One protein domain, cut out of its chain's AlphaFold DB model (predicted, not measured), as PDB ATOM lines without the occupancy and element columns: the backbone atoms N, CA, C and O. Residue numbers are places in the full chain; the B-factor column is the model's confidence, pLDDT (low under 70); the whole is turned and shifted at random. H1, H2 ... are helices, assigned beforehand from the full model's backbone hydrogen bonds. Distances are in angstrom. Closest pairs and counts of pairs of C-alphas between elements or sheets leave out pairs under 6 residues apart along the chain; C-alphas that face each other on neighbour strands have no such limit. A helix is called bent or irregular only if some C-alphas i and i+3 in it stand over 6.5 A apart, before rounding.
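AT A GLANCE: This is residues 3 to 58 of the 143 residues of an uncharacterized protein of Chloroflexi bacterium (UniProt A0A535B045). One long straight helix, H4, makes the long axis, and the chain before it passes along one side of H4 as three short helices, H1, H2 and H3, one after another. H1 is near the later part of H4, H2 near its middle and H3 near its beginning; the contacts are few, and residues 31 to 36 turn the chain back into H4. The printed part has 56 residues with four named helices in the order H1, H2, H3, H4 and no named strand, and its class is all helix. It is only just loose, close to compact, with a radius of gyration of the C-alphas of 12.6 A and spans of 37 by 18 by 18 A.

IN THESE COORDINATES: H1, residues 8 to 11, begins with C-alpha 8 at (175.829, 156.259, 164.031). It is irregular: C-alphas 8 and 11 are 7.2 A apart, where a regular helix has about 5 A. H2 holds residues 15 to 20, 8.5 A from first to last C-alpha. H3 holds residues 24 to 30, 10.6 A long. H4, residues 34 to 56, measures 32.4 A from C-alpha 34 at (169.240, 128.734, 159.291) to C-alpha 56 at (181.502, 152.619, 177.403). It is neither bent nor irregular, but only just: C-alphas 35 and 38 are 6.1 A apart.

HOW THE PARTS SIT: H1 and H2 touch only at the corner by their link, and only just, with 3 pairs of C-alphas within 8 A; their closest C-alphas, those of Leu 10 and Lys 16, are 5.6 A apart. H1 is close to H4 but not clearly touching it, with the C-alphas of Glu 8 and Val 50 closest at 7.2 A. H2 and H4 are also close but not clearly touching, closest at the C-alphas of Tyr 15 and Arg 43, 7.4 A, and their lines are about perpendicular at 87 degrees. H3 and H4 are close but not clearly touching as well, with the C-alphas of Leu 30 and Ile 37 closest at 6.1 A. They run opposite ways at a steep tilt of 52 degrees. H3 is apart from both H1 and H2. Every O i to N i+4 pair is within hydrogen-bond range in H2, against 2 of 3 in H3 and 17 of 19 in H4; H1 is too short for such a pair.

THE WHOLE: The two C-alphas farthest apart are those of Gln 32 and Thr 57, 37.1 A. The printed part has no cut, and its three links between helices are tight. Residues 20 to 25 stand free, and so do residues 31 to 36, of which 34 to 36 belong to H4. The mean pLDDT of the printed part is 87.4, and residue 34 is the one printed residue under 70.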
ATOM      1  N   GLU A   3     169.730 161.402 170.737       90.44
ATOM      2  CA  GLU A   3     169.852 162.705 171.422       90.44
ATOM      3  C   GLU A   3     171.308 163.132 171.685       90.44
ATOM      4  O   GLU A   3     171.592 164.310 171.854       90.44
ATOM      5  N   GLU A   4     172.239 162.176 171.721       91.38
ATOM      6  CA  GLU A   4     173.662 162.424 171.967       91.38
ATOM      7  C   GLU A   4     174.512 162.369 170.687       91.38
ATOM      8  O   GLU A   4     175.736 162.390 170.783       91.38
ATOM      9  N   GLY A   5     173.900 162.217 169.506       93.31
ATOM     10  CA  GLY A   5     174.623 162.054 168.239       93.31
ATOM     11  C   GLY A   5     175.474 160.778 168.157       93.31
ATOM     12  O   GLY A   5     176.403 160.703 167.364       93.31
ATOM     13  N   LYS A   6     175.182 159.770 168.988       94.19
ATOM     14  CA  LYS A   6     175.941 158.506 169.103       94.19
ATOM     15  C   LYS A   6     175.192 157.299 168.536       94.19
ATOM     16  O   LYS A   6     175.457 156.172 168.939       94.19
ATOM     17  N   ALA A   7     174.179 157.533 167.703       92.38
ATOM     18  CA  ALA A   7     173.425 156.459 167.055       92.38
ATOM     19  C   ALA A   7     174.113 155.922 165.790       92.38
ATOM     20  O   ALA A   7     173.735 154.851 165.338       92.38
ATOM     21  N   GLU A   8     175.130 156.622 165.271       94.00
ATOM     22  CA  GLU A   8     175.829 156.259 164.031       94.00
ATOM     23  C   GLU A   8     174.822 155.981 162.898       94.00
ATOM     24  O   GLU A   8     173.912 156.780 162.692       94.00
ATOM     25  N   ASP A   9     174.962 154.865 162.188       94.75
ATOM     26  CA  ASP A   9     174.090 154.422 161.098       94.75
ATOM     27  C   ASP A   9     172.848 153.647 161.575       94.75
ATOM     28  O   ASP A   9     172.046 153.204 160.754       94.75
ATOM     29  N   LEU A  10     172.633 153.502 162.890       94.00
ATOM     30  CA  LEU A  10     171.488 152.748 163.417       94.00
ATOM     31  C   LEU A  10     170.135 153.424 163.147       94.00
ATOM     32  O   LEU A  10     169.094 152.789 163.312       94.00
ATOM     33  N   THR A  11     170.132 154.703 162.761       93.75
ATOM     34  CA  THR A  11     168.923 155.427 162.335       93.75
ATOM     35  C   THR A  11     168.618 155.273 160.850       93.75
ATOM     36  O   THR A  11     167.542 155.689 160.423       93.75
ATOM     37  N   GLU A  12     169.521 154.659 160.085       94.94
ATOM     38  CA  GLU A  12     169.407 154.467 158.643       94.94
ATOM     39  C   GLU A  12     169.068 153.010 158.296       94.94
ATOM     40  O   GLU A  12     169.230 152.086 159.100       94.94
ATOM     41  N   GLU A  13     168.582 152.779 157.076       93.19
ATOM     42  CA  GLU A  13     168.407 151.415 156.572       93.19
ATOM     43  C   GLU A  13     169.773 150.746 156.311       93.19
ATOM     44  O   GLU A  13     170.699 151.403 155.836       93.19
ATOM     45  N   PRO A  14     169.922 149.436 156.588       91.06
ATOM     46  CA  PRO A  14     168.873 148.492 156.979       91.06
ATOM     47  C   PRO A  14     168.702 148.326 158.507       91.06
ATOM     48  O   PRO A  14     168.001 147.416 158.956       91.06
ATOM     49  N   TYR A  15     169.391 149.129 159.326       93.06
ATOM     50  CA  TYR A  15     169.437 148.950 160.783       93.06
ATOM     51  C   TYR A  15     168.220 149.511 161.504       93.06
ATOM     52  O   TYR A  15     167.792 148.923 162.499       93.06
ATOM     53  N   LYS A  16     167.640 150.597 160.991       91.88
ATOM     54  CA  LYS A  16     166.416 151.194 161.525       91.88
ATOM     55  C   LYS A  16     165.273 150.179 161.574       91.88
ATOM     56  O   LYS A  16     164.810 149.835 162.662       91.88
ATOM     57  N   SER A  17     164.882 149.643 160.415       89.62
ATOM     58  CA  SER A  17     163.829 148.626 160.308       89.62
ATOM     59  C   SER A  17     164.154 147.367 161.117       89.62
ATOM     60  O   SER A  17     163.281 146.781 161.763       89.62
ATOM     61  N   PHE A  18     165.427 146.970 161.151       89.31
ATOM     62  CA  PHE A  18     165.874 145.831 161.942       89.31
ATOM     63  C   PHE A  18     165.686 146.055 163.451       89.31
ATOM     64  O   PHE A  18     165.152 145.179 164.128       89.31
ATOM     65  N   CYS A  19     166.069 147.223 163.979       88.25
ATOM     66  CA  CYS A  19     165.923 147.564 165.397       88.25
ATOM     67  C   CYS A  19     164.451 147.688 165.812       88.25
ATOM     68  O   CYS A  19     164.078 147.199 166.878       88.25
ATOM     69  N   GLU A  20     163.601 148.274 164.965       87.88
ATOM     70  CA  GLU A  20     162.142 148.309 165.164       87.88
ATOM     71  C   GLU A  20     161.534 146.891 165.189       87.88
ATOM     72  O   GLU A  20     160.550 146.620 165.886       87.88
ATOM     73  N   GLY A  21     162.162 145.954 164.474       86.69
ATOM     74  CA  GLY A  21     161.796 144.544 164.422       86.69
ATOM     75  C   GLY A  21     162.252 143.686 165.610       86.69
ATOM     76  O   GLY A  21     161.790 142.548 165.708       86.69
ATOM     77  N   LEU A  22     163.103 144.183 166.524       84.12
ATOM     78  CA  LEU A  22     163.635 143.433 167.680       84.12
ATOM     79  C   LEU A  22     162.593 143.251 168.803       84.12
ATOM     80  O   LEU A  22     162.724 143.760 169.914       84.12
ATOM     81  N   ASN A  23     161.541 142.489 168.515       84.38
ATOM     82  CA  ASN A  23     160.475 142.122 169.450       84.38
ATOM     83  C   ASN A  23     160.344 140.588 169.568       84.38
ATOM     84  O   ASN A  23     161.102 139.846 168.956       84.38
ATOM     85  N   LEU A  24     159.385 140.059 170.337       79.44
ATOM     86  CA  LEU A  24     159.249 138.597 170.509       79.44
ATOM     87  C   LEU A  24     159.025 137.834 169.190       79.44
ATOM     88  O   LEU A  24     159.404 136.667 169.091       79.44
ATOM     89  N   ARG A  25     158.476 138.481 168.153       81.12
ATOM     90  CA  ARG A  25     158.360 137.876 166.820       81.12
ATOM     91  C   ARG A  25     159.734 137.613 166.211       81.12
ATOM     92  O   ARG A  25     159.904 136.571 165.586       81.12
ATOM     93  N   PHE A  26     160.719 138.481 166.446       80.94
ATOM     94  CA  PHE A  26     162.101 138.260 166.011       80.94
ATOM     95  C   PHE A  26     162.618 136.889 166.455       80.94
ATOM     96  O   PHE A  26     163.145 136.151 165.625       80.94
ATOM     97  N   LEU A  27     162.375 136.500 167.714       75.31
ATOM     98  CA  LEU A  27     162.821 135.209 168.251       75.31
ATOM     99  C   LEU A  27     162.240 134.023 167.469       75.31
ATOM    100  O   LEU A  27     162.977 133.096 167.146       75.31
ATOM    101  N   SER A  28     160.961 134.083 167.083       77.75
ATOM    102  CA  SER A  28     160.341 133.034 166.255       77.75
ATOM    103  C   SER A  28     160.970 132.913 164.862       77.75
ATOM    104  O   SER A  28     161.068 131.820 164.316       77.75
ATOM    105  N   THR A  29     161.464 134.016 164.293       76.31
ATOM    106  CA  THR A  29     162.113 133.992 162.972       76.31
ATOM    107  C   THR A  29     163.536 133.432 163.004       76.31
ATOM    108  O   THR A  29     164.084 133.140 161.945       76.31
ATOM    109  N   LEU A  30     164.160 133.305 164.181       73.00
ATOM    110  CA  LEU A  30     165.488 132.695 164.317       73.00
ATOM    111  C   LEU A  30     165.435 131.169 164.178       73.00
ATOM    112  O   LEU A  30     166.439 130.561 163.831       73.00
ATOM    113  N   THR A  31     164.281 130.547 164.429       72.81
ATOM    114  CA  THR A  31     164.118 129.086 164.392       72.81
ATOM    115  C   THR A  31     163.576 128.563 163.061       72.81
ATOM    116  O   THR A  31     163.451 127.354 162.900       72.81
ATOM    117  N   GLN A  32     163.209 129.448 162.127       75.62
ATOM    118  CA  GLN A  32     162.511 129.080 160.887       75.62
ATOM    119  C   GLN A  32     163.439 128.852 159.686       75.62
ATOM    120  O   GLN A  32     163.125 128.011 158.851       75.62
ATOM    121  N   ASP A  33     164.568 129.560 159.594       71.12
ATOM    122  CA  ASP A  33     165.511 129.411 158.479       71.12
ATOM    123  C   ASP A  33     166.964 129.667 158.929       71.12
ATOM    124  O   ASP A  33     167.318 130.821 159.208       71.12
ATOM    125  N   PRO A  34     167.821 128.626 158.960       68.44
ATOM    126  CA  PRO A  34     169.240 128.734 159.291       68.44
ATOM    127  C   PRO A  34     170.043 129.704 158.414       68.44
ATOM    128  O   PRO A  34     171.016 130.281 158.898       68.44
ATOM    129  N   ALA A  35     169.658 129.926 157.153       73.56
ATOM    130  CA  ALA A  35     170.371 130.845 156.262       73.56
ATOM    131  C   ALA A  35     170.190 132.311 156.692       73.56
ATOM    132  O   ALA A  35     171.135 133.101 156.644       73.56
ATOM    133  N   THR A  36     169.008 132.663 157.212       75.12
ATOM    134  CA  THR A  36     168.726 134.018 157.724       75.12
ATOM    135  C   THR A  36     169.409 134.311 159.058       75.12
ATOM    136  O   THR A  36     169.539 135.473 159.448       75.12
ATOM    137  N   ILE A  37     169.871 133.275 159.766       77.50
ATOM    138  CA  ILE A  37     170.574 133.420 161.040       77.50
ATOM    139  C   ILE A  37     171.887 134.172 160.816       77.50
ATOM    140  O   ILE A  37     172.124 135.173 161.483       77.50
ATOM    141  N   ALA A  38     172.710 133.754 159.850       80.69
ATOM    142  CA  ALA A  38     174.026 134.356 159.620       80.69
ATOM    143  C   ALA A  38     173.947 135.871 159.348       80.69
ATOM    144  O   ALA A  38     174.673 136.650 159.967       80.69
ATOM    145  N   GLU A  39     173.014 136.299 158.494       81.88
ATOM    146  CA  GLU A  39     172.792 137.718 158.187       81.88
ATOM    147  C   GLU A  39     172.322 138.507 159.422       81.88
ATOM    148  O   GLU A  39     172.872 139.563 159.748       81.88
ATOM    149  N   LYS A  40     171.337 137.982 160.166       82.94
ATOM    150  CA  LYS A  40     170.839 138.618 161.398       82.94
ATOM    151  C   LYS A  40     171.931 138.717 162.461       82.94
ATOM    152  O   LYS A  40     172.006 139.724 163.161       82.94
ATOM    153  N   PHE A  41     172.792 137.706 162.566       85.75
ATOM    154  CA  PHE A  41     173.944 137.711 163.463       85.75
ATOM    155  C   PHE A  41     174.951 138.801 163.092       85.75
ATOM    156  O   PHE A  41     175.416 139.505 163.986       85.75
ATOM    157  N   GLN A  42     175.249 138.995 161.803       87.31
ATOM    158  CA  GLN A  42     176.122 140.086 161.352       87.31
ATOM    159  C   GLN A  42     175.534 141.461 161.696       87.31
ATOM    160  O   GLN A  42     176.233 142.302 162.264       87.31
ATOM    161  N   ARG A  43     174.233 141.674 161.449       89.12
ATOM    162  CA  ARG A  43     173.554 142.929 161.821       89.12
ATOM    163  C   ARG A  43     173.563 143.158 163.331       89.12
ATOM    164  O   ARG A  43     173.878 144.255 163.786       89.12
ATOM    165  N   MET A  44     173.293 142.114 164.118       89.75
ATOM    166  CA  MET A  44     173.380 142.182 165.578       89.75
ATOM    167  C   MET A  44     174.795 142.478 166.070       89.75
ATOM    168  O   MET A  44     174.951 143.205 167.047       89.75
ATOM    169  N   ALA A  45     175.825 141.931 165.420       93.38
ATOM    170  CA  ALA A  45     177.212 142.199 165.777       93.38
ATOM    171  C   ALA A  45     177.549 143.687 165.606       93.38
ATOM    172  O   ALA A  45     178.115 144.285 166.522       93.38
ATOM    173  N   HIS A  46     177.126 144.300 164.495       94.25
ATOM    174  CA  HIS A  46     177.289 145.739 164.273       94.25
ATOM    175  C   HIS A  46     176.527 146.578 165.305       94.25
ATOM    176  O   HIS A  46     177.117 147.437 165.959       94.25
ATOM    177  N   ILE A  47     175.247 146.268 165.540       93.88
ATOM    178  CA  ILE A  47     174.426 146.952 166.555       93.88
ATOM    179  C   ILE A  47     175.086 146.876 167.934       93.88
ATOM    180  O   ILE A  47     175.194 147.886 168.632       93.88
ATOM    181  N   ASN A  48     175.567 145.695 168.325       94.31
ATOM    182  CA  ASN A  48     176.259 145.497 169.594       94.31
ATOM    183  C   ASN A  48     177.537 146.329 169.692       94.31
ATOM    184  O   ASN A  48     177.856 146.820 170.772       94.31
ATOM    185  N   GLU A  49     178.263 146.504 168.594       96.62
ATOM    186  CA  GLU A  49     179.503 147.269 168.566       96.62
ATOM    187  C   GLU A  49     179.246 148.785 168.693       96.62
ATOM    188  O   GLU A  49     179.879 149.453 169.517       96.62
ATOM    189  N   VAL A  50     178.228 149.318 168.008       96.25
ATOM    190  CA  VAL A  50     177.771 150.710 168.204       96.25
ATOM    191  C   VAL A  50     177.270 150.921 169.643       96.25
ATOM    192  O   VAL A  50     177.667 151.873 170.327       96.25
ATOM    193  N   LEU A  51     176.448 149.998 170.163       93.94
ATOM    194  CA  LEU A  51     175.984 150.027 171.556       93.94
ATOM    195  C   LEU A  51     177.156 149.986 172.541       93.94
ATOM    196  O   LEU A  51     177.166 150.743 173.511       93.94
ATOM    197  N   ARG A  52     178.170 149.149 172.295       95.44
ATOM    198  CA  ARG A  52     179.362 149.030 173.141       95.44
ATOM    199  C   ARG A  52     180.109 150.355 173.222       95.44
ATOM    200  O   ARG A  52     180.451 150.779 174.329       95.44
ATOM    201  N   ARG A  53     180.327 151.033 172.090       96.25
ATOM    202  CA  ARG A  53     180.948 152.369 172.063       96.25
ATOM    203  C   ARG A  53     180.142 153.378 172.870       96.25
ATOM    204  O   ARG A  53     180.716 154.092 173.691       96.25
ATOM    205  N   PHE A  54     178.821 153.395 172.707       95.00
ATOM    206  CA  PHE A  54     177.950 154.284 173.473       95.00
ATOM    207  C   PHE A  54     178.009 154.006 174.982       95.00
ATOM    208  O   PHE A  54     178.315 154.909 175.766       95.00
ATOM    209  N   VAL A  55     177.764 152.757 175.388       94.00
ATOM    210  CA  VAL A  55     177.690 152.335 176.796       94.00
ATOM    211  C   VAL A  55     179.024 152.541 177.514       94.00
ATOM    212  O   VAL A  55     179.023 152.944 178.675       94.00
ATOM    213  N   LYS A  56     180.165 152.369 176.831       95.25
ATOM    214  CA  LYS A  56     181.502 152.619 177.403       95.25
ATOM    215  C   LYS A  56     181.695 154.065 177.878       95.25
ATOM    216  O   LYS A  56     182.499 154.310 178.771       95.25
ATOM    217  N   THR A  57     180.952 155.024 177.322       94.44
ATOM    218  CA  THR A  57     181.012 156.439 177.736       94.44
ATOM    219  C   THR A  57     180.138 156.767 178.950       94.44
ATOM    220  O   THR A  57     179.985 157.938 179.296       94.44
ATOM    221  N   LYS A  58     179.517 155.763 179.580       94.38
ATOM    222  CA  LYS A  58     178.501 155.953 180.616       94.38
ATOM    223  C   LYS A  58     178.852 155.194 181.889       94.38
ATOM    224  O   LYS A  58     179.359 154.078 181.855       94.38
TER     225      LYS A  58